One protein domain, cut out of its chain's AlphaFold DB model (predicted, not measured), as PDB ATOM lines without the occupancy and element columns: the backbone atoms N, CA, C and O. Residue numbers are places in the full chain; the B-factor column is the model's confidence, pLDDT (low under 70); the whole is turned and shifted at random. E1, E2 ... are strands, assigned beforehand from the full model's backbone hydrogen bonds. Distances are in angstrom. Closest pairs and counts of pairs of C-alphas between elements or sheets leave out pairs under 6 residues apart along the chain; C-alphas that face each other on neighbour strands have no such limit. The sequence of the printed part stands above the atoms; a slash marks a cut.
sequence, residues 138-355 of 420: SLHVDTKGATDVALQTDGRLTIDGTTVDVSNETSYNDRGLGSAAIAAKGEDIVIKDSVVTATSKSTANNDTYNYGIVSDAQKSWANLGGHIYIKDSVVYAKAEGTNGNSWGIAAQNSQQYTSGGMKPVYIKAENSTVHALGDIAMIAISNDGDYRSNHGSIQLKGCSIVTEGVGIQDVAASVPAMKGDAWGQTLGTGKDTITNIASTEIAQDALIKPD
ATOM      1  N   SER A 138     -46.541  29.660   7.388       97.62
ATOM      2  CA  SER A 138     -45.338  30.458   7.200       97.62
ATOM      3  C   SER A 138     -45.302  31.678   8.107       97.62
ATOM      4  O   SER A 138     -46.333  32.237   8.492       97.62
ATOM      5  N   LEU A 139     -44.081  32.100   8.424       98.56
ATOM      6  CA  LEU A 139     -43.783  33.379   9.047       98.56
ATOM      7  C   LEU A 139     -42.892  34.189   8.111       98.56
ATOM      8  O   LEU A 139     -41.802  33.752   7.749       98.56
ATOM      9  N   HIS A 140     -43.353  35.379   7.761       98.62
ATOM     10  CA  HIS A 140     -42.634  36.370   6.984       98.62
ATOM     11  C   HIS A 140     -42.331  37.558   7.890       98.62
ATOM     12  O   HIS A 140     -43.250  38.182   8.411       98.62
ATOM     13  N   VAL A 141     -41.057  37.880   8.078       98.69
ATOM     14  CA  VAL A 141     -40.616  39.031   8.872       98.69
ATOM     15  C   VAL A 141     -39.849  39.967   7.951       98.69
ATOM     16  O   VAL A 141     -38.823  39.572   7.402       98.69
ATOM     17  N   ASP A 142     -40.331  41.193   7.762       97.69
ATOM     18  CA  ASP A 142     -39.638  42.217   6.975       97.69
ATOM     19  C   ASP A 142     -39.368  43.438   7.850       97.69
ATOM     20  O   ASP A 142     -40.285  44.067   8.374       97.69
ATOM     21  N   THR A 143     -38.095  43.800   7.999       94.44
ATOM     22  CA  THR A 143     -37.697  45.018   8.707       94.44
ATOM     23  C   THR A 143     -36.969  45.978   7.794       94.44
ATOM     24  O   THR A 143     -36.058  45.599   7.056       94.44
ATOM     25  N   LYS A 144     -37.315  47.265   7.907       91.50
ATOM     26  CA  LYS A 144     -36.622  48.354   7.218       91.50
ATOM     27  C   LYS A 144     -36.218  49.467   8.177       91.50
ATOM     28  O   LYS A 144     -36.992  49.882   9.036       91.50
ATOM     29  N   GLY A 145     -35.028  50.027   7.977       85.88
ATOM     30  CA  GLY A 145     -34.586  51.242   8.668       85.88
ATOM     31  C   GLY A 145     -33.614  50.977   9.815       85.88
ATOM     32  O   GLY A 145     -32.517  50.486   9.586       85.88
ATOM     33  N   ALA A 146     -33.950  51.394  11.037       81.88
ATOM     34  CA  ALA A 146     -33.011  51.419  12.168       81.88
ATOM     35  C   ALA A 146     -33.068  50.166  13.066       81.88
ATOM     36  O   ALA A 146     -32.690  50.243  14.231       81.88
ATOM     37  N   THR A 147     -33.537  49.036  12.541       83.94
ATOM     38  CA  THR A 147     -33.563  47.752  13.255       83.94
ATOM     39  C   THR A 147     -32.244  47.014  13.047       83.94
ATOM     40  O   THR A 147     -31.735  46.957  11.927       83.94
ATOM     41  N   ASP A 148     -31.663  46.459  14.108       87.56
ATOM     42  CA  ASP A 148     -30.419  45.688  14.039       87.56
ATOM     43  C   ASP A 148     -30.670  44.255  13.549       87.56
ATOM     44  O   ASP A 148     -29.988  43.790  12.635       87.56
ATOM     45  N   VAL A 149     -31.689  43.579  14.085       93.19
ATOM     46  CA  VAL A 149     -32.044  42.198  13.732       93.19
ATOM     47  C   VAL A 149     -33.541  42.060  13.452       93.19
ATOM     48  O   VAL A 149     -34.343  42.566  14.226       93.19
ATOM     49  N   ALA A 150     -33.937  41.358  12.386       96.94
ATOM     50  CA  ALA A 150     -35.358  41.145  12.085       96.94
ATOM     51  C   ALA A 150     -36.007  40.087  12.993       96.94
ATOM     52  O   ALA A 150     -37.038  40.357  13.600       96.94
ATOM     53  N   LEU A 151     -35.383  38.913  13.123       98.12
ATOM     54  CA  LEU A 151     -35.793  37.844  14.035       98.12
ATOM     55  C   LEU A 151     -34.685  37.594  15.065       98.12
ATOM     56  O   LEU A 151     -33.640  37.031  14.731       98.12
ATOM     57  N   GLN A 152     -34.905  38.016  16.307       95.19
ATOM     58  CA  GLN A 152     -33.939  37.912  17.396       95.19
ATOM     59  C   GLN A 152     -34.476  37.092  18.566       95.19
ATOM     60  O   GLN A 152     -35.590  37.304  19.039       95.19
ATOM     61  N   THR A 153     -33.613  36.231  19.092       92.62
ATOM     62  CA  THR A 153     -33.742  35.676  20.443       92.62
ATOM     63  C   THR A 153     -32.519  36.065  21.265       92.62
ATOM     64  O   THR A 153     -31.393  36.051  20.753       92.62
ATOM     65  N   ASP A 154     -32.712  36.421  22.530       89.25
ATOM     66  CA  ASP A 154     -31.602  36.594  23.475       89.25
ATOM     67  C   ASP A 154     -31.210  35.256  24.134       89.25
ATOM     68  O   ASP A 154     -30.127  35.182  24.711       89.25
ATOM     69  N   GLY A 155     -32.016  34.196  23.974       88.38
ATOM     70  CA  GLY A 155     -31.707  32.802  24.308       88.38
ATOM     71  C   GLY A 155     -31.399  31.930  23.081       88.38
ATOM     72  O   GLY A 155     -30.542  32.267  22.252       88.38
ATOM     73  N   ARG A 156     -32.054  30.770  23.006       90.94
ATOM     74  CA  ARG A 156     -32.032  29.796  21.907       90.94
ATOM     75  C   ARG A 156     -33.167  30.050  20.925       90.94
ATOM     76  O   ARG A 156     -34.302  30.255  21.334       90.94
ATOM     77  N   LEU A 157     -32.901  29.879  19.634       96.06
ATOM     78  CA  LEU A 157     -33.936  29.849  18.602       96.06
ATOM     79  C   LEU A 157     -34.067  28.445  18.014       96.06
ATOM     80  O   LEU A 157     -33.101  27.891  17.489       96.06
ATOM     81  N   THR A 158     -35.275  27.893  18.038       98.06
ATOM     82  CA  THR A 158     -35.632  26.665  17.323       98.06
ATOM     83  C   THR A 158     -36.684  26.971  16.262       98.06
ATOM     84  O   THR A 158     -37.713  27.554  16.571       98.06
ATOM     85  N   ILE A 159     -36.445  26.561  15.019       98.56
ATOM     86  CA  ILE A 159     -37.421  26.570  13.925       98.56
ATOM     87  C   ILE A 159     -37.649  25.111  13.527       98.56
ATOM     88  O   ILE A 159     -36.685  24.408  13.207       98.56
ATOM     89  N   ASP A 160     -38.895  24.644  13.612       97.62
ATOM     90  CA  ASP A 160     -39.223  23.223  13.494       97.62
ATOM     91  C   ASP A 160     -40.492  22.989  12.667       97.62
ATOM     92  O   ASP A 160     -41.583  23.403  13.056       97.62
ATOM     93  N   GLY A 161     -40.358  22.300  11.532       96.00
ATOM     94  CA  GLY A 161     -41.499  21.815  10.748       96.00
ATOM     95  C   GLY A 161     -42.250  22.871   9.929       96.00
ATOM     96  O   GLY A 161     -43.321  22.574   9.408       96.00
ATOM     97  N   THR A 162     -41.712  24.087   9.803       97.00
ATOM     98  CA  THR A 162     -42.404  25.225   9.166       97.00
ATOM     99  C   THR A 162     -41.518  26.031   8.204       97.00
ATOM    100  O   THR A 162     -40.314  25.767   8.075       97.00
ATOM    101  N   THR A 163     -42.116  27.009   7.513       98.25
ATOM    102  CA  THR A 163     -41.430  27.951   6.619       98.25
ATOM    103  C   THR A 163     -41.230  29.305   7.297       98.25
ATOM    104  O   THR A 163     -42.185  29.924   7.755       98.25
ATOM    105  N   VAL A 164     -39.995  29.802   7.314       98.75
ATOM    106  CA  VAL A 164     -39.650  31.113   7.878       98.75
ATOM    107  C   VAL A 164     -38.866  31.921   6.847       98.75
ATOM    108  O   VAL A 164     -37.810  31.493   6.383       98.75
ATOM    109  N   ASP A 165     -39.379  33.087   6.479       98.75
ATOM    110  CA  ASP A 165     -38.747  34.026   5.554       98.75
ATOM    111  C   ASP A 165     -38.479  35.347   6.273       98.75
ATOM    112  O   ASP A 165     -39.394  35.992   6.779       98.75
ATOM    113  N   VAL A 166     -37.212  35.731   6.359       98.81
ATOM    114  CA  VAL A 166     -36.770  36.883   7.137       98.81
ATOM    115  C   VAL A 166     -35.923  37.792   6.266       98.81
ATOM    116  O   VAL A 166     -34.876  37.399   5.744       98.81
ATOM    117  N   SER A 167     -36.365  39.036   6.156       98.31
ATOM    118  CA  SER A 167     -35.714  40.120   5.439       98.31
ATOM    119  C   SER A 167     -35.368  41.235   6.416       98.31
ATOM    120  O   SER A 167     -36.227  41.734   7.139       98.31
ATOM    121  N   ASN A 168     -34.105  41.653   6.424       96.38
ATOM    122  CA  ASN A 168     -33.668  42.843   7.141       96.38
ATOM    123  C   ASN A 168     -32.930  43.791   6.195       96.38
ATOM    124  O   ASN A 168     -31.814  43.503   5.766       96.38
ATOM    125  N   GLU A 169     -33.520  44.946   5.889       94.25
ATOM    126  CA  GLU A 169     -32.824  46.053   5.236       94.25
ATOM    127  C   GLU A 169     -32.555  47.172   6.242       94.25
ATOM    128  O   GLU A 169     -33.438  47.945   6.620       94.25
ATOM    129  N   THR A 170     -31.299  47.298   6.652       88.88
ATOM    130  CA  THR A 170     -30.937  48.168   7.762       88.88
ATOM    131  C   THR A 170     -29.985  49.293   7.365       88.88
ATOM    132  O   THR A 170     -29.092  49.164   6.521       88.88
ATOM    133  N   SER A 171     -30.177  50.437   8.010       86.50
ATOM    134  CA  SER A 171     -29.222  51.540   8.097       86.50
ATOM    135  C   SER A 171     -28.684  51.702   9.523       86.50
ATOM    136  O   SER A 171     -28.100  52.740   9.841       86.50
ATOM    137  N   TYR A 172     -28.948  50.727  10.399       77.25
ATOM    138  CA  TYR A 172     -28.541  50.742  11.797       77.25
ATOM    139  C   TYR A 172     -27.024  50.885  11.910       77.25
ATOM    140  O   TYR A 172     -26.258  50.174  11.264       77.25
ATOM    141  N   ASN A 173     -26.591  51.861  12.701       68.00
ATOM    142  CA  ASN A 173     -25.223  52.367  12.694       68.00
ATOM    143  C   ASN A 173     -24.550  52.298  14.073       68.00
ATOM    144  O   ASN A 173     -23.646  53.093  14.351       68.00
ATOM    145  N   ASP A 174     -24.956  51.356  14.930       65.25
ATOM    146  CA  ASP A 174     -24.305  51.181  16.226       65.25
ATOM    147  C   ASP A 174     -23.012  50.360  16.110       65.25
ATOM    148  O   ASP A 174     -22.949  49.283  15.513       65.25
ATOM    149  N   ARG A 175     -21.938  50.897  16.693       52.31
ATOM    150  CA  ARG A 175     -20.599  50.305  16.698       52.31
ATOM    151  C   ARG A 175     -20.523  49.238  17.787       52.31
ATOM    152  O   ARG A 175     -19.870  49.444  18.809       52.31
ATOM    153  N   GLY A 176     -21.148  48.087  17.570       52.34
ATOM    154  CA  GLY A 176     -20.940  46.964  18.484       52.34
ATOM    155  C   GLY A 176     -21.771  45.709  18.272       52.34
ATOM    156  O   GLY A 176     -21.267  44.646  18.613       52.34
ATOM    157  N   LEU A 177     -22.989  45.805  17.727       56.69
ATOM    158  CA  LEU A 177     -23.958  44.697  17.802       56.69
ATOM    159  C   LEU A 177     -24.205  43.941  16.489       56.69
ATOM    160  O   LEU A 177     -24.892  42.924  16.511       56.69
ATOM    161  N   GLY A 178     -23.590  44.371  15.380       77.81
ATOM    162  CA  GLY A 178     -23.849  43.797  14.055       77.81
ATOM    163  C   GLY A 178     -25.319  43.936  13.638       77.81
ATOM    164  O   GLY A 178     -26.161  44.398  14.401       77.81
ATOM    165  N   SER A 179     -25.633  43.561  12.410       90.25
ATOM    166  CA  SER A 179     -27.001  43.415  11.931       90.25
ATOM    167  C   SER A 179     -27.220  42.014  11.395       90.25
ATOM    168  O   SER A 179     -26.287  41.399  10.880       90.25
ATOM    169  N   ALA A 180     -28.441  41.498  11.497       94.38
ATOM    170  CA  ALA A 180     -28.755  40.172  10.983       94.38
ATOM    171  C   ALA A 180     -30.190  40.058  10.475       94.38
ATOM    172  O   ALA A 180     -31.063  40.799  10.916       94.38
ATOM    173  N   ALA A 181     -30.465  39.097   9.597       97.75
ATOM    174  CA  ALA A 181     -31.847  38.680   9.389       97.75
ATOM    175  C   ALA A 181     -32.299  37.856  10.602       97.75
ATOM    176  O   ALA A 181     -33.242  38.241  11.283       97.75
ATOM    177  N   ILE A 182     -31.556  36.799  10.939       98.31
ATOM    178  CA  ILE A 182     -31.852  35.929  12.083       98.31
ATOM    179  C   ILE A 182     -30.672  35.920  13.057       98.31
ATOM    180  O   ILE A 182     -29.540  35.653  12.641       98.31
ATOM    181  N   ALA A 183     -30.934  36.154  14.345       94.88
ATOM    182  CA  ALA A 183     -29.925  36.040  15.395       94.88
ATOM    183  C   ALA A 183     -30.411  35.320  16.662       94.88
ATOM    184  O   ALA A 183     -31.526  35.538  17.133       94.88
ATOM    185  N   ALA A 184     -29.515  34.537  17.261       92.12
ATOM    186  CA  ALA A 184     -29.608  34.095  18.653       92.12
ATOM    187  C   ALA A 184     -28.381  34.615  19.416       92.12
ATOM    188  O   ALA A 184     -27.249  34.281  19.052       92.12
ATOM    189  N   LYS A 185     -28.596  35.468  20.426       85.06
ATOM    190  CA  LYS A 185     -27.525  36.196  21.142       85.06
ATOM    191  C   LYS A 185     -27.100  35.552  22.480       85.06
ATOM    192  O   LYS A 185     -26.144  36.019  23.115       85.06
ATOM    193  N   GLY A 186     -27.774  34.484  22.916       75.38
ATOM    194  CA  GLY A 186     -27.475  33.782  24.175       75.38
ATOM    195  C   GLY A 186     -27.051  32.331  24.009       75.38
ATOM    196  O   GLY A 186     -26.097  31.907  24.665       75.38
ATOM    197  N   GLU A 187     -27.721  31.583  23.128       85.75
ATOM    198  CA  GLU A 187     -27.461  30.155  22.934       85.75
ATOM    199  C   GLU A 187     -27.327  29.744  21.457       85.75
ATOM    200  O   GLU A 187     -26.444  30.233  20.756       85.75
ATOM    201  N   ASP A 188     -28.142  28.788  21.007       91.62
ATOM    202  CA  ASP A 188     -28.006  28.063  19.750       91.62
ATOM    203  C   ASP A 188     -29.111  28.456  18.772       91.62
ATOM    204  O   ASP A 188     -30.204  28.859  19.169       91.62
ATOM    205  N   ILE A 189     -28.850  28.245  17.485       97.44
ATOM    206  CA  ILE A 189     -29.891  28.187  16.460       97.44
ATOM    207  C   ILE A 189     -30.069  26.737  16.027       97.44
ATOM    208  O   ILE A 189     -29.118  26.062  15.627       97.44
ATOM    209  N   VAL A 190     -31.309  26.264  16.058       98.44
ATOM    210  CA  VAL A 190     -31.711  24.934  15.609       98.44
ATOM    211  C   VAL A 190     -32.756  25.084  14.510       98.44
ATOM    212  O   VAL A 190     -33.808  25.665  14.733       98.44
ATOM    213  N   ILE A 191     -32.483  24.538  13.328       98.75
ATOM    214  CA  ILE A 191     -33.404  24.503  12.188       98.75
ATOM    215  C   ILE A 191     -33.616  23.037  11.816       98.75
ATOM    216  O   ILE A 191     -32.657  22.337  11.470       98.75
ATOM    217  N   LYS A 192     -34.853  22.554  11.931       98.06
ATOM    218  CA  LYS A 192     -35.215  21.150  11.707       98.06
ATOM    219  C   LYS A 192     -36.456  21.058  10.840       98.06
ATOM    220  O   LYS A 192     -37.413  21.782  11.074       98.06
ATOM    221  N   ASP A 193     -36.430  20.156   9.863       97.00
ATOM    222  CA  ASP A 193     -37.597  19.847   9.033       97.00
ATOM    223  C   ASP A 193     -38.255  21.110   8.421       97.00
ATOM    224  O   ASP A 193     -39.468  21.175   8.243       97.00
ATOM    225  N   SER A 194     -37.442  22.132   8.118       98.12
ATOM    226  CA  SER A 194     -37.898  23.497   7.840       98.12
ATOM    227  C   SER A 194     -37.331  24.073   6.548       98.12
ATOM    228  O   SER A 194     -36.281  23.654   6.047       98.12
ATOM    229  N   VAL A 195     -38.015  25.094   6.031       98.31
ATOM    230  CA  VAL A 195     -37.517  25.953   4.951       98.31
ATOM    231  C   VAL A 195     -37.259  27.339   5.524       98.31
ATOM    232  O   VAL A 195     -38.187  28.001   5.972       98.31
ATOM    233  N   VAL A 196     -36.003  27.781   5.522       98.81
ATOM    234  CA  VAL A 196     -35.610  29.081   6.082       98.81
ATOM    235  C   VAL A 196     -34.923  29.927   5.023       98.81
ATOM    236  O   VAL A 196     -33.900  29.526   4.466       98.81
ATOM    237  N   THR A 197     -35.459  31.117   4.787       98.81
ATOM    238  CA  THR A 197     -34.832  32.161   3.974       98.81
ATOM    239  C   THR A 197     -34.464  33.315   4.897       98.81
ATOM    240  O   THR A 197     -35.305  33.819   5.627       98.81
ATOM    241  N   ALA A 198     -33.199  33.722   4.897       98.75
ATOM    242  CA  ALA A 198     -32.685  34.779   5.755       98.75
ATOM    243  C   ALA A 198     -31.827  35.729   4.918       98.75
ATOM    244  O   ALA A 198     -30.702  35.397   4.543       98.75
ATOM    245  N   THR A 199     -32.364  36.901   4.596       98.38
ATOM    246  CA  THR A 199     -31.683  37.914   3.788       98.38
ATOM    247  C   THR A 199     -31.465  39.169   4.606       98.38
ATOM    248  O   THR A 199     -32.416  39.823   5.014       98.38
ATOM    249  N   SER A 200     -30.207  39.544   4.804       96.38
ATOM    250  CA  SER A 200     -29.854  40.795   5.463       96.38
ATOM    251  C   SER A 200     -29.059  41.691   4.535       96.38
ATOM    252  O   SER A 200     -28.090  41.260   3.909       96.38
ATOM    253  N   LYS A 201     -29.399  42.971   4.501       94.06
ATOM    254  CA  LYS A 201     -28.701  43.997   3.737       94.06
ATOM    255  C   LYS A 201     -28.458  45.206   4.621       94.06
ATOM    256  O   LYS A 201     -29.394  45.874   5.049       94.06
ATOM    257  N   SER A 202     -27.190  45.517   4.847       90.06
ATOM    258  CA  SER A 202     -26.783  46.697   5.598       90.06
ATOM    259  C   SER A 202     -26.254  47.772   4.659       90.06
ATOM    260  O   SER A 202     -25.360  47.544   3.846       90.06
ATOM    261  N   THR A 203     -26.812  48.971   4.788       86.75
ATOM    262  CA  THR A 203     -26.342  50.191   4.111       86.75
ATOM    263  C   THR A 203     -25.537  51.094   5.046       86.75
ATOM    264  O   THR A 203     -25.160  52.208   4.670       86.75
ATOM    265  N   ALA A 204     -25.277  50.631   6.270       79.12
ATOM    266  CA  ALA A 204     -24.555  51.388   7.272       79.12
ATOM    267  C   ALA A 204     -23.128  51.712   6.790       79.12
ATOM    268  O   ALA A 204     -22.439  50.897   6.175       79.12
ATOM    269  N   ASN A 205     -22.693  52.947   7.042       70.38
ATOM    270  CA  ASN A 205     -21.427  53.497   6.543       70.38
ATOM    271  C   ASN A 205     -20.233  53.277   7.492       70.38
ATOM    272  O   ASN A 205     -19.162  53.850   7.295       70.38
ATOM    273  N   ASN A 206     -20.432  52.487   8.542       64.94
ATOM    274  CA  ASN A 206     -19.420  52.003   9.469       64.94
ATOM    275  C   ASN A 206     -19.114  50.525   9.159       64.94
ATOM    276  O   ASN A 206     -19.875  49.878   8.448       64.94
ATOM    277  N   ASP A 207     -18.012  49.992   9.692       62.56
ATOM    278  CA  ASP A 207     -17.638  48.569   9.607       62.56
ATOM    279  C   ASP A 207     -18.604  47.674  10.418       62.56
ATOM    280  O   ASP A 207     -18.195  46.954  11.327       62.56
ATOM    281  N   THR A 208     -19.909  47.782  10.159       73.19
ATOM    282  CA  THR A 208     -20.945  46.983  10.812       73.19
ATOM    283  C   THR A 208     -20.961  45.605  10.187       73.19
ATOM    284  O   THR A 208     -21.083  45.455   8.973       73.19
ATOM    285  N   TYR A 209     -20.842  44.598  11.041       84.94
ATOM    286  CA  TYR A 209     -20.959  43.204  10.644       84.94
ATOM    287  C   TYR A 209     -22.383  42.916  10.229       84.94
ATOM    288  O   TYR A 209     -23.302  43.270  10.961       84.94
ATOM    289  N   ASN A 210     -22.561  42.271   9.086       92.31
ATOM    290  CA  ASN A 210     -23.882  41.883   8.627       92.31
ATOM    291  C   ASN A 210     -23.989  40.367   8.458       92.31
ATOM    292  O   ASN A 210     -23.097  39.750   7.883       92.31
ATOM    293  N   TYR A 211     -25.089  39.777   8.913       94.56
ATOM    294  CA  TYR A 211     -25.288  38.331   8.933       94.56
ATOM    295  C   TYR A 211     -26.603  37.931   8.264       94.56
ATOM    296  O   TYR A 211     -27.630  38.569   8.473       94.56
ATOM    297  N   GLY A 212     -26.612  36.845   7.495       97.31
ATOM    298  CA  GLY A 212     -27.868  36.194   7.126       97.31
ATOM    299  C   GLY A 212     -28.432  35.515   8.371       97.31
ATOM    300  O   GLY A 212     -29.473  35.901   8.897       97.31
ATOM    301  N   ILE A 213     -27.668  34.560   8.898       98.25
ATOM    302  CA  ILE A 213     -27.974  33.849  10.143       98.25
ATOM    303  C   ILE A 213     -26.752  33.904  11.056       98.25
ATOM    304  O   ILE A 213     -25.643  33.568  10.630       98.25
ATOM    305  N   VAL A 214     -26.949  34.282  12.319       95.06
ATOM    306  CA  VAL A 214     -25.878  34.278  13.318       95.06
ATOM    307  C   VAL A 214     -26.326  33.711  14.656       95.06
ATOM    308  O   VAL A 214     -27.307  34.146  15.242       95.06
ATOM    309  N   SER A 215     -25.566  32.753  15.169       93.00
ATOM    310  CA  SER A 215     -25.596  32.408  16.588       93.00
ATOM    311  C   SER A 215     -24.336  32.997  17.204       93.00
ATOM    312  O   SER A 215     -23.228  32.667  16.777       93.00
ATOM    313  N   ASP A 216     -24.500  33.922  18.145       87.31
ATOM    314  CA  ASP A 216     -23.390  34.580  18.826       87.31
ATOM    315  C   ASP A 216     -23.623  34.562  20.331       87.31
ATOM    316  O   ASP A 216     -24.461  35.293  20.850       87.31
ATOM    317  N   ALA A 217     -22.865  33.734  21.043       78.50
ATOM    318  CA  ALA A 217     -22.978  33.612  22.491       78.50
ATOM    319  C   ALA A 217     -22.375  34.841  23.206       78.50
ATOM    320  O   ALA A 217     -21.273  34.768  23.754       78.50
ATOM    321  N   GLN A 218     -23.089  35.972  23.232       72.12
ATOM    322  CA  GLN A 218     -22.616  37.231  23.831       72.12
ATOM    323  C   GLN A 218     -22.886  37.326  25.340       72.12
ATOM    324  O   GLN A 218     -22.110  37.952  26.069       72.12
ATOM    325  N   LYS A 219     -23.973  36.711  25.829       60.03
ATOM    326  CA  LYS A 219     -24.467  36.865  27.208       60.03
ATOM    327  C   LYS A 219     -24.710  35.514  27.902       60.03
ATOM    328  O   LYS A 219     -25.840  35.063  27.990       60.03
ATOM    329  N   SER A 220     -23.687  34.867  28.473       53.50
ATOM    330  CA  SER A 220     -23.923  33.802  29.477       53.50
ATOM    331  C   SER A 220     -22.682  33.465  30.302       53.50
ATOM    332  O   SER A 220     -21.602  33.243  29.759       53.50
ATOM    333  N   TRP A 221     -22.859  33.349  31.623       44.62
ATOM    334  CA  TRP A 221     -21.846  32.911  32.595       44.62
ATOM    335  C   TRP A 221     -21.712  31.376  32.696       44.62
ATOM    336  O   TRP A 221     -20.873  30.895  33.459       44.62
ATOM    337  N   ALA A 222     -22.494  30.611  31.918       51.06
ATOM    338  CA  ALA A 222     -22.489  29.141  31.906       51.06
ATOM    339  C   ALA A 222     -22.122  28.492  30.542       51.06
ATOM    340  O   ALA A 222     -21.897  27.286  30.501       51.06
ATOM    341  N   ASN A 223     -22.010  29.287  29.466       56.88
ATOM    342  CA  ASN A 223     -21.450  29.009  28.123       56.88
ATOM    343  C   ASN A 223     -21.494  27.539  27.606       56.88
ATOM    344  O   ASN A 223     -20.491  26.820  27.648       56.88
ATOM    345  N   LEU A 224     -22.648  27.134  27.051       60.41
ATOM    346  CA  LEU A 224     -22.831  25.944  26.193       60.41
ATOM    347  C   LEU A 224     -23.333  26.293  24.770       60.41
ATOM    348  O   LEU A 224     -23.684  25.377  24.037       60.41
ATOM    349  N   GLY A 225     -23.409  27.581  24.414       71.25
ATOM    350  CA  GLY A 225     -24.097  28.066  23.211       71.25
ATOM    351  C   GLY A 225     -23.186  28.538  22.075       71.25
ATOM    352  O   GLY A 225     -21.966  28.354  22.106       71.25
ATOM    353  N   GLY A 226     -23.776  29.216  21.088       85.31
ATOM    354  CA  GLY A 226     -23.089  29.718  19.896       85.31
ATOM    355  C   GLY A 226     -23.114  28.726  18.732       85.31
ATOM    356  O   GLY A 226     -22.375  28.899  17.762       85.31
ATOM    357  N   HIS A 227     -23.896  27.649  18.838       92.25
ATOM    358  CA  HIS A 227     -23.966  26.605  17.829       92.25
ATOM    359  C   HIS A 227     -25.085  26.853  16.819       92.25
ATOM    360  O   HIS A 227     -26.140  27.394  17.136       92.25
ATOM    361  N   ILE A 228     -24.887  26.363  15.596       97.81
ATOM    362  CA  ILE A 228     -25.945  26.286  14.586       97.81
ATOM    363  C   ILE A 228     -26.113  24.829  14.164       97.81
ATOM    364  O   ILE A 228     -25.161  24.193  13.702       97.81
ATOM    365  N   TYR A 229     -27.326  24.299  14.300       98.19
ATOM    366  CA  TYR A 229     -27.696  22.962  13.845       98.19
ATOM    367  C   TYR A 229     -28.786  23.046  12.781       98.19
ATOM    368  O   TYR A 229     -29.864  23.568  13.036       98.19
ATOM    369  N   ILE A 230     -28.503  22.506  11.598       98.69
ATOM    370  CA  ILE A 230     -29.424  22.448  10.463       98.69
ATOM    371  C   ILE A 230     -29.627  20.975  10.116       98.69
ATOM    372  O   ILE A 230     -28.661  20.263   9.821       98.69
ATOM    373  N   LYS A 231     -30.869  20.502  10.164       98.44
ATOM    374  CA  LYS A 231     -31.191  19.090   9.954       98.44
ATOM    375  C   LYS A 231     -32.430  18.935   9.093       98.44
ATOM    376  O   LYS A 231     -33.438  19.578   9.362       98.44
ATOM    377  N   ASP A 232     -32.360  18.063   8.090       97.69
ATOM    378  CA  ASP A 232     -33.498  17.738   7.221       97.69
ATOM    379  C   ASP A 232     -34.193  18.998   6.651       97.69
ATOM    380  O   ASP A 232     -35.402  19.031   6.459       97.69
ATOM    381  N   SER A 233     -33.414  20.059   6.412       98.31
ATOM    382  CA  SER A 233     -33.927  21.402   6.129       98.31
ATOM    383  C   SER A 233     -33.362  21.983   4.836       98.31
ATOM    384  O   SER A 233     -32.333  21.542   4.307       98.31
ATOM    385  N   VAL A 234     -34.030  23.021   4.339       98.56
ATOM    386  CA  VAL A 234     -33.545  23.880   3.256       98.56
ATOM    387  C   VAL A 234     -33.305  25.271   3.823       98.56
ATOM    388  O   VAL A 234     -34.235  25.918   4.287       98.56
ATOM    389  N   VAL A 235     -32.059  25.736   3.783       98.88
ATOM    390  CA  VAL A 235     -31.666  27.048   4.305       98.88
ATOM    391  C   VAL A 235     -31.019  27.868   3.198       98.88
ATOM    392  O   VAL A 235     -30.050  27.430   2.577       98.88
ATOM    393  N   TYR A 236     -31.536  29.070   2.977       98.81
ATOM    394  CA  TYR A 236     -30.923  30.104   2.155       98.81
ATOM    395  C   TYR A 236     -30.579  31.292   3.050       98.81
ATOM    396  O   TYR A 236     -31.470  31.931   3.601       98.81
ATOM    397  N   ALA A 237     -29.293  31.590   3.202       98.69
ATOM    398  CA  ALA A 237     -28.815  32.664   4.059       98.69
ATOM    399  C   ALA A 237     -27.913  33.606   3.263       98.69
ATOM    400  O   ALA A 237     -26.864  33.204   2.754       98.69
ATOM    401  N   LYS A 238     -28.318  34.867   3.154       98.19
ATOM    402  CA  LYS A 238     -27.623  35.886   2.377       98.19
ATOM    403  C   LYS A 238     -27.377  37.126   3.222       98.19
ATOM    404  O   LYS A 238     -28.310  37.684   3.791       98.19
ATOM    405  N   ALA A 239     -26.137  37.599   3.225       96.06
ATOM    406  CA  ALA A 239     -25.767  38.885   3.792       96.06
ATOM    407  C   ALA A 239     -25.115  39.780   2.737       96.06
ATOM    408  O   ALA A 239     -24.221  39.357   2.012       96.06
ATOM    409  N   GLU A 240     -25.537  41.038   2.691       93.00
ATOM    410  CA  GLU A 240     -24.889  42.103   1.928       93.00
ATOM    411  C   GLU A 240     -24.461  43.194   2.906       93.00
ATOM    412  O   GLU A 240     -25.299  43.832   3.539       93.00
ATOM    413  N   GLY A 241     -23.159  43.368   3.103       85.00
ATOM    414  CA  GLY A 241     -22.609  44.391   3.991       85.00
ATOM    415  C   GLY A 241     -21.813  45.444   3.233       85.00
ATOM    416  O   GLY A 241     -21.647  45.387   2.015       85.00
ATOM    417  N   THR A 242     -21.278  46.402   3.980       79.44
ATOM    418  CA  THR A 242     -20.259  47.328   3.487       79.44
ATOM    419  C   THR A 242     -18.869  46.833   3.912       79.44
ATOM    420  O   THR A 242     -18.715  46.091   4.882       79.44
ATOM    421  N   ASN A 243     -17.831  47.214   3.163       76.62
ATOM    422  CA  ASN A 243     -16.420  46.961   3.499       76.62
ATOM    423  C   ASN A 243     -15.992  45.488   3.668       76.62
ATOM    424  O   ASN A 243     -14.984  45.230   4.322       76.62
ATOM    425  N   GLY A 244     -16.693  44.526   3.064       75.62
ATOM    426  CA  GLY A 244     -16.274  43.122   3.118       75.62
ATOM    427  C   GLY A 244     -16.656  42.393   4.414       75.62
ATOM    428  O   GLY A 244     -16.119  41.323   4.690       75.62
ATOM    429  N   ASN A 245     -17.525  42.984   5.241       83.69
ATOM    430  CA  ASN A 245     -17.886  42.486   6.570       83.69
ATOM    431  C   ASN A 245     -19.285  41.858   6.579       83.69
ATOM    432  O   ASN A 245     -20.144  42.232   7.383       83.69
ATOM    433  N   SER A 246     -19.534  40.920   5.666       91.12
ATOM    434  CA  SER A 246     -20.800  40.195   5.612       91.12
ATOM    435  C   SER A 246     -20.627  38.683   5.606       91.12
ATOM    436  O   SER A 246     -19.751  38.141   4.934       91.12
ATOM    437  N   TRP A 247     -21.488  37.997   6.354       93.81
ATOM    438  CA  TRP A 247     -21.463  36.551   6.513       93.81
ATOM    439  C   TRP A 247     -22.815  35.942   6.180       93.81
ATOM    440  O   TRP A 247     -23.819  36.310   6.787       93.81
ATOM    441  N   GLY A 248     -22.850  34.962   5.279       96.69
ATOM    442  CA  GLY A 248     -24.082  34.212   5.027       96.69
ATOM    443  C   GLY A 248     -24.561  33.527   6.308       96.69
ATOM    444  O   GLY A 248     -25.651  33.812   6.805       96.69
ATOM    445  N   ILE A 249     -23.706  32.677   6.884       97.88
ATOM    446  CA  ILE A 249     -23.955  31.979   8.154       97.88
ATOM    447  C   ILE A 249     -22.730  32.087   9.063       97.88
ATOM    448  O   ILE A 249     -21.615  31.763   8.645       97.88
ATOM    449  N   ALA A 250     -22.930  32.480  10.322       94.69
ATOM    450  CA  ALA A 250     -21.854  32.564  11.304       94.69
ATOM    451  C   ALA A 250     -22.241  31.952  12.658       94.69
ATOM    452  O   ALA A 250     -23.226  32.347  13.270       94.69
ATOM    453  N   ALA A 251     -21.421  31.029  13.152       92.94
ATOM    454  CA  ALA A 251     -21.461  30.558  14.535       92.94
ATOM    455  C   ALA A 251     -20.278  31.160  15.292       92.94
ATOM    456  O   ALA A 251     -19.128  31.031  14.851       92.94
ATOM    457  N   GLN A 252     -20.557  31.846  16.397       86.94
ATOM    458  CA  GLN A 252     -19.592  32.691  17.086       86.94
ATOM    459  C   GLN A 252     -19.692  32.570  18.607       86.94
ATOM    460  O   GLN A 252     -20.761  32.403  19.191       86.94
ATOM    461  N   ASN A 253     -18.537  32.698  19.255       82.00
ATOM    462  CA  ASN A 253     -18.436  32.943  20.688       82.00
ATOM    463  C   ASN A 253     -17.553  34.177  20.881       82.00
ATOM    464  O   ASN A 253     -16.324  34.080  20.812       82.00
ATOM    465  N   SER A 254     -18.187  35.345  21.013       74.06
ATOM    466  CA  SER A 254     -17.521  36.656  21.032       74.06
ATOM    467  C   SER A 254     -17.343  37.251  22.440       74.06
ATOM    468  O   SER A 254     -17.050  38.443  22.588       74.06
ATOM    469  N   GLN A 255     -17.476  36.443  23.500       69.81
ATOM    470  CA  GLN A 255     -17.358  36.933  24.875       69.81
ATOM    471  C   GLN A 255     -15.989  37.571  25.149       69.81
ATOM    472  O   GLN A 255     -14.941  36.972  24.935       69.81
ATOM    473  N   GLN A 256     -15.991  38.787  25.698       59.09
ATOM    474  CA  GLN A 256     -14.754  39.538  25.944       59.09
ATOM    475  C   GLN A 256     -13.987  39.069  27.195       59.09
ATOM    476  O   GLN A 256     -12.795  39.351  27.309       59.09
ATOM    477  N   TYR A 257     -14.632  38.364  28.138       55.12
ATOM    478  CA  TYR A 257     -14.030  38.013  29.431       55.12
ATOM    479  C   TYR A 257     -14.597  36.706  30.000       55.12
ATOM    480  O   TYR A 257     -15.620  36.720  30.679       55.12
ATOM    481  N   THR A 258     -13.909  35.577  29.811       53.78
ATOM    482  CA  THR A 258     -14.192  34.370  30.607       53.78
ATOM    483  C   THR A 258     -12.948  33.916  31.359       53.78
ATOM    484  O   THR A 258     -11.849  33.831  30.818       53.78
ATOM    485  N   SER A 259     -13.118  33.617  32.646       49.50
ATOM    486  CA  SER A 259     -12.077  33.080  33.529       49.50
ATOM    487  C   SER A 259     -11.931  31.550  33.430       49.50
ATOM    488  O   SER A 259     -11.241  30.951  34.253       49.50
ATOM    489  N   GLY A 260     -12.560  30.918  32.427       54.31
ATOM    490  CA  GLY A 260     -12.631  29.459  32.253       54.31
ATOM    491  C   GLY A 260     -12.381  28.935  30.831       54.31
ATOM    492  O   GLY A 260     -12.565  27.739  30.617       54.31
ATOM    493  N   GLY A 261     -11.956  29.796  29.896       55.66
ATOM    494  CA  GLY A 261     -11.787  29.459  28.475       55.66
ATOM    495  C   GLY A 261     -13.126  29.398  27.731       55.66
ATOM    496  O   GLY A 261     -14.126  28.917  28.267       55.66
ATOM    497  N   MET A 262     -13.165  29.909  26.500       64.25
ATOM    498  CA  MET A 262     -14.367  29.831  25.664       64.25
ATOM    499  C   MET A 262     -14.567  28.409  25.134       64.25
ATOM    500  O   MET A 262     -13.610  27.681  24.881       64.25
ATOM    501  N   LYS A 263     -15.827  27.983  24.985       74.31
ATOM    502  CA  LYS A 263     -16.142  26.678  24.394       74.31
ATOM    503  C   LYS A 263     -16.107  26.769  22.866       74.31
ATOM    504  O   LYS A 263     -16.519  27.795  22.323       74.31
ATOM    505  N   PRO A 264     -15.632  25.714  22.179       79.31
ATOM    506  CA  PRO A 264     -15.652  25.683  20.726       79.31
ATOM    507  C   PRO A 264     -17.099  25.649  20.238       79.31
ATOM    508  O   PRO A 264     -17.905  24.876  20.752       79.31
ATOM    509  N   VAL A 265     -17.402  26.452  19.224       87.44
ATOM    510  CA  VAL A 265     -18.709  26.436  18.555       87.44
ATOM    511  C   VAL A 265     -18.710  25.499  17.352       87.44
ATOM    512  O   VAL A 265     -17.664  25.047  16.880       87.44
ATOM    513  N   TYR A 266     -19.892  25.194  16.823       92.56
ATOM    514  CA  TYR A 266     -19.992  24.435  15.584       92.56
ATOM    515  C   TYR A 266     -21.147  24.908  14.718       92.56
ATOM    516  O   TYR A 266     -22.198  25.296  15.221       92.56
ATOM    517  N   ILE A 267     -20.950  24.793  13.409       97.56
ATOM    518  CA  ILE A 267     -22.037  24.727  12.437       97.56
ATOM    519  C   ILE A 267     -22.139  23.276  12.010       97.56
ATOM    520  O   ILE A 267     -21.161  22.687  11.548       97.56
ATOM    521  N   LYS A 268     -23.319  22.689  12.156       97.94
ATOM    522  CA  LYS A 268     -23.557  21.303  11.792       97.94
ATOM    523  C   LYS A 268     -24.750  21.200  10.857       97.94
ATOM    524  O   LYS A 268     -25.857  21.554  11.242       97.94
ATOM    525  N   ALA A 269     -24.513  20.673   9.660       98.00
ATOM    526  CA  ALA A 269     -25.546  20.398   8.669       98.00
ATOM    527  C   ALA A 269     -25.684  18.884   8.456       98.00
ATOM    528  O   ALA A 269     -24.710  18.200   8.118       98.00
ATOM    529  N   GLU A 270     -26.890  18.353   8.652       98.06
ATOM    530  CA  GLU A 270     -27.209  16.945   8.412       98.06
ATOM    531  C   GLU A 270     -28.354  16.815   7.408       98.06
ATOM    532  O   GLU A 270     -29.421  17.395   7.610       98.06
ATOM    533  N   ASN A 271     -28.139  16.048   6.334       96.75
ATOM    534  CA  ASN A 271     -29.148  15.778   5.302       96.75
ATOM    535  C   ASN A 271     -29.916  17.040   4.836       96.75
ATOM    536  O   ASN A 271     -31.120  17.015   4.608       96.75
ATOM    537  N   SER A 272     -29.215  18.169   4.738       98.00
ATOM    538  CA  SER A 272     -29.809  19.482   4.478       98.00
ATOM    539  C   SER A 272     -29.232  20.119   3.222       98.00
ATOM    540  O   SER A 272     -28.098  19.831   2.822       98.00
ATOM    541  N   THR A 273     -30.015  21.005   2.610       98.38
ATOM    542  CA  THR A 273     -29.526  21.931   1.585       98.38
ATOM    543  C   THR A 273     -29.256  23.273   2.243       98.38
ATOM    544  O   THR A 273     -30.166  23.855   2.823       98.38
ATOM    545  N   VAL A 274     -28.025  23.770   2.154       98.56
ATOM    546  CA  VAL A 274     -27.640  25.069   2.720       98.56
ATOM    547  C   VAL A 274     -26.969  25.890   1.634       98.56
ATOM    548  O   VAL A 274     -25.934  25.484   1.108       98.56
ATOM    549  N   HIS A 275     -27.557  27.031   1.294       98.50
ATOM    550  CA  HIS A 275     -26.958  28.026   0.413       98.50
ATOM    551  C   HIS A 275     -26.600  29.251   1.243       98.50
ATOM    552  O   HIS A 275     -27.484  29.897   1.799       98.50
ATOM    553  N   ALA A 276     -25.309  29.542   1.350       98.25
ATOM    554  CA  ALA A 276     -24.809  30.665   2.121       98.25
ATOM    555  C   ALA A 276     -24.061  31.649   1.210       98.25
ATOM    556  O   ALA A 276     -23.178  31.246   0.449       98.25
ATOM    557  N   LEU A 277     -24.434  32.927   1.286       97.19
ATOM    558  CA  LEU A 277     -23.937  34.015   0.444       97.19
ATOM    559  C   LEU A 277     -23.518  35.210   1.303       97.19
ATOM    560  O   LEU A 277     -24.285  35.676   2.143       97.19
ATOM    561  N   GLY A 278     -22.325  35.736   1.058       94.50
ATOM    562  CA  GLY A 278     -21.795  36.936   1.705       94.50
ATOM    563  C   GLY A 278     -20.345  37.167   1.301       94.50
ATOM    564  O   GLY A 278     -19.813  36.442   0.465       94.50
ATOM    565  N   ASP A 279     -19.663  38.129   1.914       92.75
ATOM    566  CA  ASP A 279     -18.202  38.238   1.762       92.75
ATOM    567  C   ASP A 279     -17.490  37.001   2.336       92.75
ATOM    568  O   ASP A 279     -16.424  36.599   1.868       92.75
ATOM    569  N   ILE A 280     -18.126  36.368   3.322       93.44
ATOM    570  CA  ILE A 280     -17.765  35.075   3.888       93.44
ATOM    571  C   ILE A 280     -19.025  34.202   3.888       93.44
ATOM    572  O   ILE A 280     -19.978  34.458   4.618       93.44
ATOM    573  N   ALA A 281     -19.059  33.144   3.081       95.06
ATOM    574  CA  ALA A 281     -20.251  32.309   2.943       95.06
ATOM    575  C   ALA A 281     -20.648  31.656   4.278       95.06
ATOM    576  O   ALA A 281     -21.780  31.797   4.733       95.06
ATOM    577  N   MET A 282     -19.713  30.962   4.931       96.00
ATOM    578  CA  MET A 282     -19.970  30.242   6.179       96.00
ATOM    579  C   MET A 282     -18.725  30.210   7.060       96.00
ATOM    580  O   MET A 282     -17.649  29.858   6.577       96.00
ATOM    581  N   ILE A 283     -18.877  30.516   8.351       93.12
ATOM    582  CA  ILE A 283     -17.774  30.493   9.318       93.12
ATOM    583  C   ILE A 283     -18.224  30.002  10.700       93.12
ATOM    584  O   ILE A 283     -19.269  30.399  11.207       93.12
ATOM    585  N   ALA A 284     -17.409  29.164  11.337       92.38
ATOM    586  CA  ALA A 284     -17.566  28.764  12.730       92.38
ATOM    587  C   ALA A 284     -16.285  29.123  13.481       92.38
ATOM    588  O   ALA A 284     -15.239  28.535  13.214       92.38
ATOM    589  N   ILE A 285     -16.349  30.084  14.400       87.62
ATOM    590  CA  ILE A 285     -15.166  30.648  15.062       87.62
ATOM    591  C   ILE A 285     -15.407  30.900  16.547       87.62
ATOM    592  O   ILE A 285     -16.511  31.204  16.991       87.62
ATOM    593  N   SER A 286     -14.341  30.793  17.332       83.12
ATOM    594  CA  SER A 286     -14.352  31.092  18.762       83.12
ATOM    595  C   SER A 286     -13.136  31.946  19.111       83.12
ATOM    596  O   SER A 286     -12.042  31.720  18.588       83.12
ATOM    597  N   ASN A 287     -13.320  32.924  19.997       75.38
ATOM    598  CA  ASN A 287     -12.258  33.821  20.459       75.38
ATOM    599  C   ASN A 287     -11.458  33.196  21.625       75.38
ATOM    600  O   ASN A 287     -11.278  33.820  22.662       75.38
ATOM    601  N   ASP A 288     -11.029  31.932  21.523       66.62
ATOM    602  CA  ASP A 288     -10.285  31.271  22.610       66.62
ATOM    603  C   ASP A 288      -8.767  31.527  22.511       66.62
ATOM    604  O   ASP A 288      -8.142  31.325  21.468       66.62
ATOM    605  N   GLY A 289      -8.157  31.924  23.632       57.56
ATOM    606  CA  GLY A 289      -6.708  32.070  23.769       57.56
ATOM    607  C   GLY A 289      -5.958  30.731  23.828       57.56
ATOM    608  O   GLY A 289      -4.747  30.714  23.605       57.56
ATOM    609  N   ASP A 290      -6.649  29.611  24.085       58.22
ATOM    610  CA  ASP A 290      -6.084  28.247  24.080       58.22
ATOM    611  C   ASP A 290      -6.327  27.517  22.735       58.22
ATOM    612  O   ASP A 290      -6.781  26.371  22.650       58.22
ATOM    613  N   TYR A 291      -5.989  28.231  21.657       54.91
ATOM    614  CA  TYR A 291      -6.202  27.954  20.226       54.91
ATOM    615  C   TYR A 291      -5.904  26.533  19.710       54.91
ATOM    616  O   TYR A 291      -6.381  26.146  18.645       54.91
ATOM    617  N   ARG A 292      -5.101  25.731  20.421       54.59
ATOM    618  CA  ARG A 292      -4.768  24.354  19.998       54.59
ATOM    619  C   ARG A 292      -5.789  23.313  20.443       54.59
ATOM    620  O   ARG A 292      -5.744  22.191  19.942       54.59
ATOM    621  N   SER A 293      -6.671  23.667  21.374       61.12
ATOM    622  CA  SER A 293      -7.531  22.713  22.077       61.12
ATOM    623  C   SER A 293      -9.015  22.892  21.738       61.12
ATOM    624  O   SER A 293      -9.739  21.901  21.703       61.12
ATOM    625  N   ASN A 294      -9.451  24.124  21.447       64.69
ATOM    626  CA  ASN A 294     -10.851  24.485  21.207       64.69
ATOM    627  C   ASN A 294     -10.959  25.490  20.045       64.69
ATOM    628  O   ASN A 294     -10.775  26.687  20.243       64.69
ATOM    629  N   HIS A 295     -11.268  25.029  18.833       77.50
ATOM    630  CA  HIS A 295     -11.549  25.913  17.697       77.50
ATOM    631  C   HIS A 295     -12.921  25.590  17.102       77.50
ATOM    632  O   HIS A 295     -13.387  24.450  17.182       77.50
ATOM    633  N   GLY A 296     -13.584  26.606  16.544       88.31
ATOM    634  CA  GLY A 296     -14.880  26.429  15.894       88.31
ATOM    635  C   GLY A 296     -14.809  25.424  14.739       88.31
ATOM    636  O   GLY A 296     -13.796  25.345  14.047       88.31
ATOM    637  N   SER A 297     -15.862  24.630  14.533       92.81
ATOM    638  CA  SER A 297     -15.856  23.566  13.514       92.81
ATOM    639  C   SER A 297     -17.083  23.577  12.609       92.81
ATOM    640  O   SER A 297     -18.192  23.885  13.043       92.81
ATOM    641  N   ILE A 298     -16.891  23.193  11.349       96.62
ATOM    642  CA  ILE A 298     -17.975  22.945  10.395       96.62
ATOM    643  C   ILE A 298     -18.102  21.431  10.213       96.62
ATOM    644  O   ILE A 298     -17.140  20.744   9.876       96.62
ATOM    645  N   GLN A 299     -19.295  20.892  10.452       96.75
ATOM    646  CA  GLN A 299     -19.563  19.456  10.436       96.75
ATOM    647  C   GLN A 299     -20.672  19.134   9.436       96.75
ATOM    648  O   GLN A 299     -21.815  19.554   9.601       96.75
ATOM    649  N   LEU A 300     -20.342  18.348   8.414       96.81
ATOM    650  CA  LEU A 300     -21.285  17.922   7.383       96.81
ATOM    651  C   LEU A 300     -21.529  16.417   7.507       96.81
ATOM    652  O   LEU A 300     -20.578  15.632   7.519       96.81
ATOM    653  N   LYS A 301     -22.793  16.000   7.610       96.31
ATOM    654  CA  LYS A 301     -23.166  14.582   7.712       96.31
ATOM    655  C   LYS A 301     -24.242  14.225   6.696       96.31
ATOM    656  O   LYS A 301     -25.361  14.726   6.763       96.31
ATOM    657  N   GLY A 302     -23.912  13.307   5.789       92.94
ATOM    658  CA  GLY A 302     -24.788  12.997   4.655       92.94
ATOM    659  C   GLY A 302     -25.003  14.215   3.759       92.94
ATOM    660  O   GLY A 302     -26.072  14.359   3.175       92.94
ATOM    661  N   CYS A 303     -24.014  15.107   3.718       94.88
ATOM    662  CA  CYS A 303     -24.002  16.326   2.935       94.88
ATOM    663  C   CYS A 303     -22.627  16.496   2.291       94.88
ATOM    664  O   CYS A 303     -21.603  16.206   2.917       94.88
ATOM    665  N   SER A 304     -22.608  17.084   1.101       94.25
ATOM    666  CA  SER A 304     -21.394  17.472   0.391       94.25
ATOM    667  C   SER A 304     -21.457  18.932  -0.042       94.25
ATOM    668  O   SER A 304     -22.513  19.464  -0.393       94.25
ATOM    669  N   ILE A 305     -20.294  19.584  -0.011       95.69
ATOM    670  CA  ILE A 305     -20.099  20.893  -0.632       95.69
ATOM    671  C   ILE A 305     -20.086  20.662  -2.142       95.69
ATOM    672  O   ILE A 305     -19.287  19.870  -2.641       95.69
ATOM    673  N   VAL A 306     -20.986  21.328  -2.861       95.38
ATOM    674  CA  VAL A 306     -21.086  21.214  -4.325       95.38
ATOM    675  C   VAL A 306     -20.438  22.388  -5.055       95.38
ATOM    676  O   VAL A 306     -20.282  22.327  -6.272       95.38
ATOM    677  N   THR A 307     -20.044  23.442  -4.334       93.81
ATOM    678  CA  THR A 307     -19.267  24.548  -4.901       93.81
ATOM    679  C   THR A 307     -17.879  24.059  -5.318       93.81
ATOM    680  O   THR A 307     -17.135  23.493  -4.518       93.81
ATOM    681  N   GLU A 308     -17.527  24.270  -6.586       90.56
ATOM    682  CA  GLU A 308     -16.274  23.780  -7.163       90.56
ATOM    683  C   GLU A 308     -15.047  24.395  -6.471       90.56
ATOM    684  O   GLU A 308     -14.965  25.604  -6.274       90.56
ATOM    685  N   GLY A 309     -14.078  23.549  -6.107       89.38
ATOM    686  CA  GLY A 309     -12.816  23.978  -5.497       89.38
ATOM    687  C   GLY A 309     -12.916  24.437  -4.039       89.38
ATOM    688  O   GLY A 309     -11.883  24.746  -3.450       89.38
ATOM    689  N   VAL A 310     -14.118  24.451  -3.454       94.50
ATOM    690  CA  VAL A 310     -14.352  24.866  -2.068       94.50
ATOM    691  C   VAL A 310     -14.324  23.661  -1.129       94.50
ATOM    692  O   VAL A 310     -14.937  22.626  -1.387       94.50
ATOM    693  N   GLY A 311     -13.622  23.808  -0.009       94.56
ATOM    694  CA  GLY A 311     -13.574  22.844   1.083       94.56
ATOM    695  C   GLY A 311     -13.611  23.530   2.445       94.56
ATOM    696  O   GLY A 311     -13.572  24.754   2.537       94.56
ATOM    697  N   ILE A 312     -13.682  22.725   3.506       95.38
ATOM    698  CA  ILE A 312     -13.552  23.208   4.886       95.38
ATOM    699  C   ILE A 312     -12.077  23.503   5.154       95.38
ATOM    700  O   ILE A 312     -11.220  22.662   4.872       95.38
ATOM    701  N   GLN A 313     -11.792  24.691   5.680       93.62
ATOM    702  CA  GLN A 313     -10.438  25.188   5.911       93.62
ATOM    703  C   GLN A 313     -10.323  25.805   7.287       93.62
ATOM    704  O   GLN A 313     -11.234  26.496   7.740       93.62
ATOM    705  N   ASP A 314      -9.177  25.589   7.918       92.06
ATOM    706  CA  ASP A 314      -8.885  26.201   9.201       92.06
ATOM    707  C   ASP A 314      -8.603  27.696   9.016       92.06
ATOM    708  O   ASP A 314      -7.918  28.119   8.078       92.06
ATOM    709  N   VAL A 315      -9.113  28.498   9.945       89.81
ATOM    710  CA  VAL A 315      -8.887  29.942  10.015       89.81
ATOM    711  C   VAL A 315      -8.284  30.304  11.370       89.81
ATOM    712  O   VAL A 315      -8.695  29.789  12.410       89.81
ATOM    713  N   ALA A 316      -7.288  31.185  11.334       88.94
ATOM    714  CA  ALA A 316      -6.535  31.681  12.478       88.94
ATOM    715  C   ALA A 316      -6.196  33.155  12.241       88.94
ATOM    716  O   ALA A 316      -5.108  33.495  11.769       88.94
ATOM    717  N   ALA A 317      -7.169  34.026  12.475       85.44
ATOM    718  CA  ALA A 317      -7.113  35.409  12.022       85.44
ATOM    719  C   ALA A 317      -7.798  36.336  13.019       85.44
ATOM    720  O   ALA A 317      -8.706  35.926  13.742       85.44
ATOM    721  N   SER A 318      -7.416  37.612  13.008       81.94
ATOM    722  CA  SER A 318      -8.202  38.609  13.721       81.94
ATOM    723  C   SER A 318      -9.546  38.798  13.031       81.94
ATOM    724  O   SER A 318      -9.614  39.050  11.827       81.94
ATOM    725  N   VAL A 319     -10.614  38.665  13.814       78.19
ATOM    726  CA  VAL A 319     -11.982  38.898  13.363       78.19
ATOM    727  C   VAL A 319     -12.452  40.204  13.998       78.19
ATOM    728  O   VAL A 319     -12.533  40.279  15.228       78.19
ATOM    729  N   PRO A 320     -12.780  41.235  13.199       74.19
ATOM    730  CA  PRO A 320     -13.203  42.528  13.718       74.19
ATOM    731  C   PRO A 320     -14.351  42.426  14.738       74.19
ATOM    732  O   PRO A 320     -14.315  43.109  15.766       74.19
ATOM    733  N   ALA A 321     -15.320  41.526  14.514       71.94
ATOM    734  CA  ALA A 321     -16.451  41.295  15.419       71.94
ATOM    735  C   ALA A 321     -16.043  40.818  16.818       71.94
ATOM    736  O   ALA A 321     -16.680  41.179  17.804       71.94
ATOM    737  N   MET A 322     -14.939  40.081  16.929       72.69
ATOM    738  CA  MET A 322     -14.517  39.445  18.176       72.69
ATOM    739  C   MET A 322     -13.505  40.266  18.986       72.69
ATOM    740  O   MET A 322     -13.165  39.880  20.101       72.69
ATOM    741  N   LYS A 323     -13.024  41.411  18.470       71.38
ATOM    742  CA  LYS A 323     -11.984  42.243  19.116       71.38
ATOM    743  C   LYS A 323     -10.760  41.424  19.577       71.38
ATOM    744  O   LYS A 323     -10.284  41.591  20.699       71.38
ATOM    745  N   GLY A 324     -10.252  40.542  18.719       73.81
ATOM    746  CA  GLY A 324      -9.132  39.653  19.039       73.81
ATOM    747  C   GLY A 324      -8.780  38.709  17.895       73.81
ATOM    748  O   GLY A 324      -9.315  38.845  16.790       73.81
ATOM    749  N   ASP A 325      -7.870  37.775  18.169       78.19
ATOM    750  CA  ASP A 325      -7.563  36.650  17.283       78.19
ATOM    751  C   ASP A 325      -8.603  35.546  17.498       78.19
ATOM    752  O   ASP A 325      -8.840  35.124  18.626       78.19
ATOM    753  N   ALA A 326      -9.202  35.062  16.415       81.75
ATOM    754  CA  ALA A 326     -10.192  33.997  16.447       81.75
ATOM    755  C   ALA A 326      -9.687  32.757  15.708       81.75
ATOM    756  O   ALA A 326      -8.917  32.848  14.745       81.75
ATOM    757  N   TRP A 327     -10.164  31.599  16.157       86.94
ATOM    758  CA  TRP A 327      -9.788  30.302  15.608       86.94
ATOM    759  C   TRP A 327     -11.017  29.461  15.295       86.94
ATOM    760  O   TRP A 327     -11.983  29.409  16.065       86.94
ATOM    761  N   GLY A 328     -10.973  28.772  14.161       90.50
ATOM    762  CA  GLY A 328     -12.061  27.900  13.756       90.50
ATOM    763  C   GLY A 328     -11.949  27.423  12.326       90.50
ATOM    764  O   GLY A 328     -10.849  27.173  11.834       90.50
ATOM    765  N   GLN A 329     -13.095  27.328  11.660       93.50
ATOM    766  CA  GLN A 329     -13.195  26.855  10.289       93.50
ATOM    767  C   GLN A 329     -14.085  27.753   9.438       93.50
ATOM    768  O   GLN A 329     -15.056  28.344   9.909       93.50
ATOM    769  N   THR A 330     -13.755  27.815   8.157       94.69
ATOM    770  CA  THR A 330     -14.524  28.495   7.117       94.69
ATOM    771  C   THR A 330     -14.582  27.624   5.865       94.69
ATOM    772  O   THR A 330     -13.913  26.590   5.776       94.69
ATOM    773  N   LEU A 331     -15.384  28.036   4.891       95.00
ATOM    774  CA  LEU A 331     -15.350  27.472   3.548       95.00
ATOM    775  C   LEU A 331     -14.407  28.295   2.670       95.00
ATOM    776  O   LEU A 331     -14.506  29.520   2.614       95.00
ATOM    777  N   GLY A 332     -13.492  27.631   1.971       93.00
ATOM    778  CA  GLY A 332     -12.495  28.308   1.148       93.00
ATOM    779  C   GLY A 332     -11.829  27.410   0.115       93.00
ATOM    780  O   GLY A 332     -12.152  26.231  -0.014       93.00
ATOM    781  N   THR A 333     -10.888  27.994  -0.621       89.12
ATOM    782  CA  THR A 333     -10.100  27.385  -1.707       89.12
ATOM    783  C   THR A 333      -8.598  27.300  -1.394       89.12
ATOM    784  O   THR A 333      -7.842  26.692  -2.155       89.12
ATOM    785  N   GLY A 334      -8.157  27.869  -0.263       77.88
ATOM    786  CA  GLY A 334      -6.782  27.817   0.237       77.88
ATOM    787  C   GLY A 334      -6.282  26.395   0.529       77.88
ATOM    788  O   GLY A 334      -7.029  25.420   0.521       77.88
ATOM    789  N   LYS A 335      -4.978  26.232   0.739       72.38
ATOM    790  CA  LYS A 335      -4.387  24.922   1.096       72.38
ATOM    791  C   LYS A 335      -3.806  24.887   2.503       72.38
ATOM    792  O   LYS A 335      -3.613  23.803   3.043       72.38
ATOM    793  N   ASP A 336      -3.565  26.064   3.062       85.62
ATOM    794  CA  ASP A 336      -2.992  26.288   4.379       85.62
ATOM    795  C   ASP A 336      -4.004  27.048   5.250       85.62
ATOM    796  O   ASP A 336      -5.070  27.449   4.782       85.62
ATOM    797  N   THR A 337      -3.680  27.251   6.526       90.19
ATOM    798  CA  THR A 337      -4.522  28.021   7.447       90.19
ATOM    799  C   THR A 337      -4.702  29.462   6.962       90.19
ATOM    800  O   THR A 337      -3.723  30.186   6.758       90.19
ATOM    801  N   ILE A 338      -5.951  29.905   6.845       90.62
ATOM    802  CA  ILE A 338      -6.278  31.278   6.458       90.62
ATOM    803  C   ILE A 338      -5.985  32.212   7.638       90.62
ATOM    804  O   ILE A 338      -6.544  32.055   8.721       90.62
ATOM    805  N   THR A 339      -5.125  33.213   7.431       90.25
ATOM    806  CA  THR A 339      -4.698  34.168   8.480       90.25
ATOM    807  C   THR A 339      -5.292  35.569   8.334       90.25
ATOM    808  O   THR A 339      -5.086  36.436   9.182       90.25
ATOM    809  N   ASN A 340      -6.062  35.794   7.271       89.25
ATOM    810  CA  ASN A 340      -6.783  37.034   7.020       89.25
ATOM    811  C   ASN A 340      -8.191  36.694   6.527       89.25
ATOM    812  O   ASN A 340      -8.335  36.106   5.459       89.25
ATOM    813  N   ILE A 341      -9.224  37.085   7.275       86.88
ATOM    814  CA  ILE A 341     -10.614  36.804   6.891       86.88
ATOM    815  C   ILE A 341     -11.104  37.607   5.677       86.88
ATOM    816  O   ILE A 341     -12.127  37.270   5.103       86.88
ATOM    817  N   ALA A 342     -10.355  38.622   5.242       86.38
ATOM    818  CA  ALA A 342     -10.586  39.304   3.969       86.38
ATOM    819  C   ALA A 342      -9.844  38.630   2.793       86.38
ATOM    820  O   ALA A 342      -9.686  39.229   1.728       86.38
ATOM    821  N   SER A 343      -9.308  37.418   2.988       89.06
ATOM    822  CA  SER A 343      -8.607  36.675   1.938       89.06
ATOM    823  C   SER A 343      -9.561  36.291   0.810       89.06
ATOM    824  O   SER A 343     -10.651  35.778   1.048       89.06
ATOM    825  N   THR A 344      -9.093  36.428  -0.432       90.12
ATOM    826  CA  THR A 344      -9.793  35.930  -1.627       90.12
ATOM    827  C   THR A 344      -9.901  34.405  -1.666       90.12
ATOM    828  O   THR A 344     -10.551  33.858  -2.549       90.12
ATOM    829  N   GLU A 345      -9.214  33.707  -0.760       92.50
ATOM    830  CA  GLU A 345      -9.316  32.258  -0.609       92.50
ATOM    831  C   GLU A 345     -10.622  31.837   0.072       92.50
ATOM    832  O   GLU A 345     -11.015  30.684  -0.081       92.50
ATOM    833  N   ILE A 346     -11.303  32.732   0.794       93.69
ATOM    834  CA  ILE A 346     -12.585  32.428   1.434       93.69
ATOM    835  C   ILE A 346     -13.704  32.438   0.392       93.69
ATOM    836  O   ILE A 346     -13.777  33.311  -0.473       93.69
ATOM    837  N   ALA A 347     -14.585  31.443   0.471       95.44
ATOM    838  CA  ALA A 347     -15.744  31.349  -0.398       95.44
ATOM    839  C   ALA A 347     -16.767  32.438  -0.047       95.44
ATOM    840  O   ALA A 347     -17.148  32.582   1.111       95.44
ATOM    841  N   GLN A 348     -17.249  33.149  -1.065       95.25
ATOM    842  CA  GLN A 348     -18.339  34.133  -0.959       95.25
ATOM    843  C   GLN A 348     -19.716  33.519  -1.253       95.25
ATOM    844  O   GLN A 348     -20.760  34.040  -0.868       95.25
ATOM    845  N   ASP A 349     -19.712  32.376  -1.935       96.31
ATOM    846  CA  ASP A 349     -20.887  31.595  -2.291       96.31
ATOM    847  C   ASP A 349     -20.582  30.126  -2.013       96.31
ATOM    848  O   ASP A 349     -19.632  29.557  -2.562       96.31
ATOM    849  N   ALA A 350     -21.367  29.512  -1.135       97.00
ATOM    850  CA  ALA A 350     -21.247  28.104  -0.823       97.00
ATOM    851  C   ALA A 350     -22.605  27.416  -0.859       97.00
ATOM    852  O   ALA A 350     -23.551  27.820  -0.181       97.00
ATOM    853  N   LEU A 351     -22.662  26.311  -1.598       97.88
ATOM    854  CA  LEU A 351     -23.812  25.429  -1.645       97.88
ATOM    855  C   LEU A 351     -23.424  24.061  -1.088       97.88
ATOM    856  O   LEU A 351     -22.501  23.401  -1.570       97.88
ATOM    857  N   ILE A 352     -24.168  23.635  -0.077       97.56
ATOM    858  CA  ILE A 352     -24.124  22.307   0.522       97.56
ATOM    859  C   ILE A 352     -25.427  21.603   0.155       97.56
ATOM    860  O   ILE A 352     -26.499  22.208   0.211       97.56
ATOM    861  N   LYS A 353     -25.346  20.328  -0.227       96.81
ATOM    862  CA  LYS A 353     -26.520  19.504  -0.540       96.81
ATOM    863  C   LYS A 353     -26.459  18.160   0.167       96.81
ATOM    864  O   LYS A 353     -25.354  17.697   0.450       96.81
ATOM    865  N   PRO A 354     -27.611  17.503   0.387       95.62
ATOM    866  CA  PRO A 354     -27.632  16.114   0.802       95.62
ATOM    867  C   PRO A 354     -26.871  15.243  -0.196       95.62
ATOM    868  O   PRO A 354     -26.985  15.419  -1.414       95.62
ATOM    869  N   ASP A 355     -26.120  14.280   0.323       90.19
ATOM    870  CA  ASP A 355     -25.475  13.276  -0.505       90.19
ATOM    871  C   ASP A 355     -26.556  12.420  -1.163       90.19
ATOM    872  O   ASP A 355     -27.286  11.685  -0.499       90.19
TER     873      ASP A 355
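Overview. This is residues 138 to 355 of the 420 residues of an uncharacterized protein of Gordonibacter massiliensis (UniProt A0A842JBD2). The chain is wound in stacked three-sided turns, a solenoid of five turns (E1 to E3, E4 to E6, E7 to E9, E10 to E12 and E13 to E15), each giving one strand to each of three walls, and within each wall the strands from these five turns run parallel to one another. At the end with the last turn the regular winding gives way to antiparallel strands: E16 and E19 extend one wall, and the hairpin of E17 and E18 extends another. The printed part has 218 residues with no named helix and 19 strands, E1 to E19 in order along the chain; the class is all strand. The sheets run E1 E4 E7 E10 E13 E19 E16, mixed; E2 E5 E8 E11 E14 E18 E17, mixed; and E3 E6 E9 E12 E15, all parallel. The whole is compact, with a radius of gyration of the C-alphas of 15.5 A and spans of 43 by 41 by 34 A.

Along the chain. In one sheet of seven, E1 is residues 138 to 145, from C-alpha 138 at (-45.338, 30.458, 7.200) and 23.4 A long; E4 is 163 to 170, 22.8 A; E7 is 195 to 202, 23.4 A; E10 is 234 to 240, 20.2 A; E13 is 273 to 277; E19 is 349 to 354, 17.2 A, ending at C-alpha 354 at (-27.632, 16.114, 0.802); E16 is 303 to 305. In the other sheet of seven, E2 is 149 to 153, E5 is 179 to 184, E8 is 210 to 216, E11 is 246 to 253, 16.9 A, E14 is 280 to 286, 15.8 A, E18 is 324 to 332, 21.5 A, and E17 is 311 to 319, 20.3 A, from C-alpha 311 at (-13.574, 22.844, 1.083). The sheet of five holds E3, 157 to 160, E6, 189 to 192, E9, 228 to 231, E12, 266 to 270, and E15, 297 to 301.

Arrangement. In the sheet with edge strands E1 and E16, E4 and E7 are parallel at 0 degrees, with N 166 and O 197 within hydrogen-bond range at 2.8 A. E13 and E19 are antiparallel at 176 degrees, with N 352 and O 274 at 2.8 A. E19 is staggered: it pairs with E13 over residues 349 to 352 and with E16 over 352 to 354, where N 304 and O 353 are 2.9 A apart. The second sheet of seven is twisted. There E8 and E11 are parallel at 13 degrees, with N 247 and O 210 at 2.8 A; E11 bends by 92 degrees at residue 249. E14 and E18 are antiparallel at 139 degrees, with N 284 and O 329 at 2.9 A. E17 and E18 form a hairpin, with N 313 and O 330 at 2.8 A; E17 bends by 70 degrees at residue 316 and E18 by 69 degrees at residue 328. In the sheet of five, E6 and E9 are parallel at 1 degree, with N 191 and O 229 at 2.8 A. The sheets form a stack of sheets, face to face in turn. The facing parts of the two sheets of seven are 8.3 A apart centre to centre, with strands at 82 degrees; the closest C-alphas of E10 and E11 are those of Lys 238 and Gly 248, 4.7 A apart. The second sheet of seven and the sheet of five face each other at 9.5 A; the closest C-alphas of E14 and E15 are those of Ala 284 and Ser 297, 5.5 A apart. E13 runs on into E14 at 96 degrees. E1 and E17 are apart.

Size, cuts and confidence. The two C-alphas farthest apart are those of Ser 138 and Arg 292, 43.0 A. The printed part has no cut. The long links are E8 to E9, with 11 residues, E11 to E12, with 12, and E18 to E19, with 16. The mean pLDDT of the printed part is 86.9; 28 residues are under 70, namely 173 to 177, 206 to 207, 219 to 224, 255 to 262 and 288 to 294.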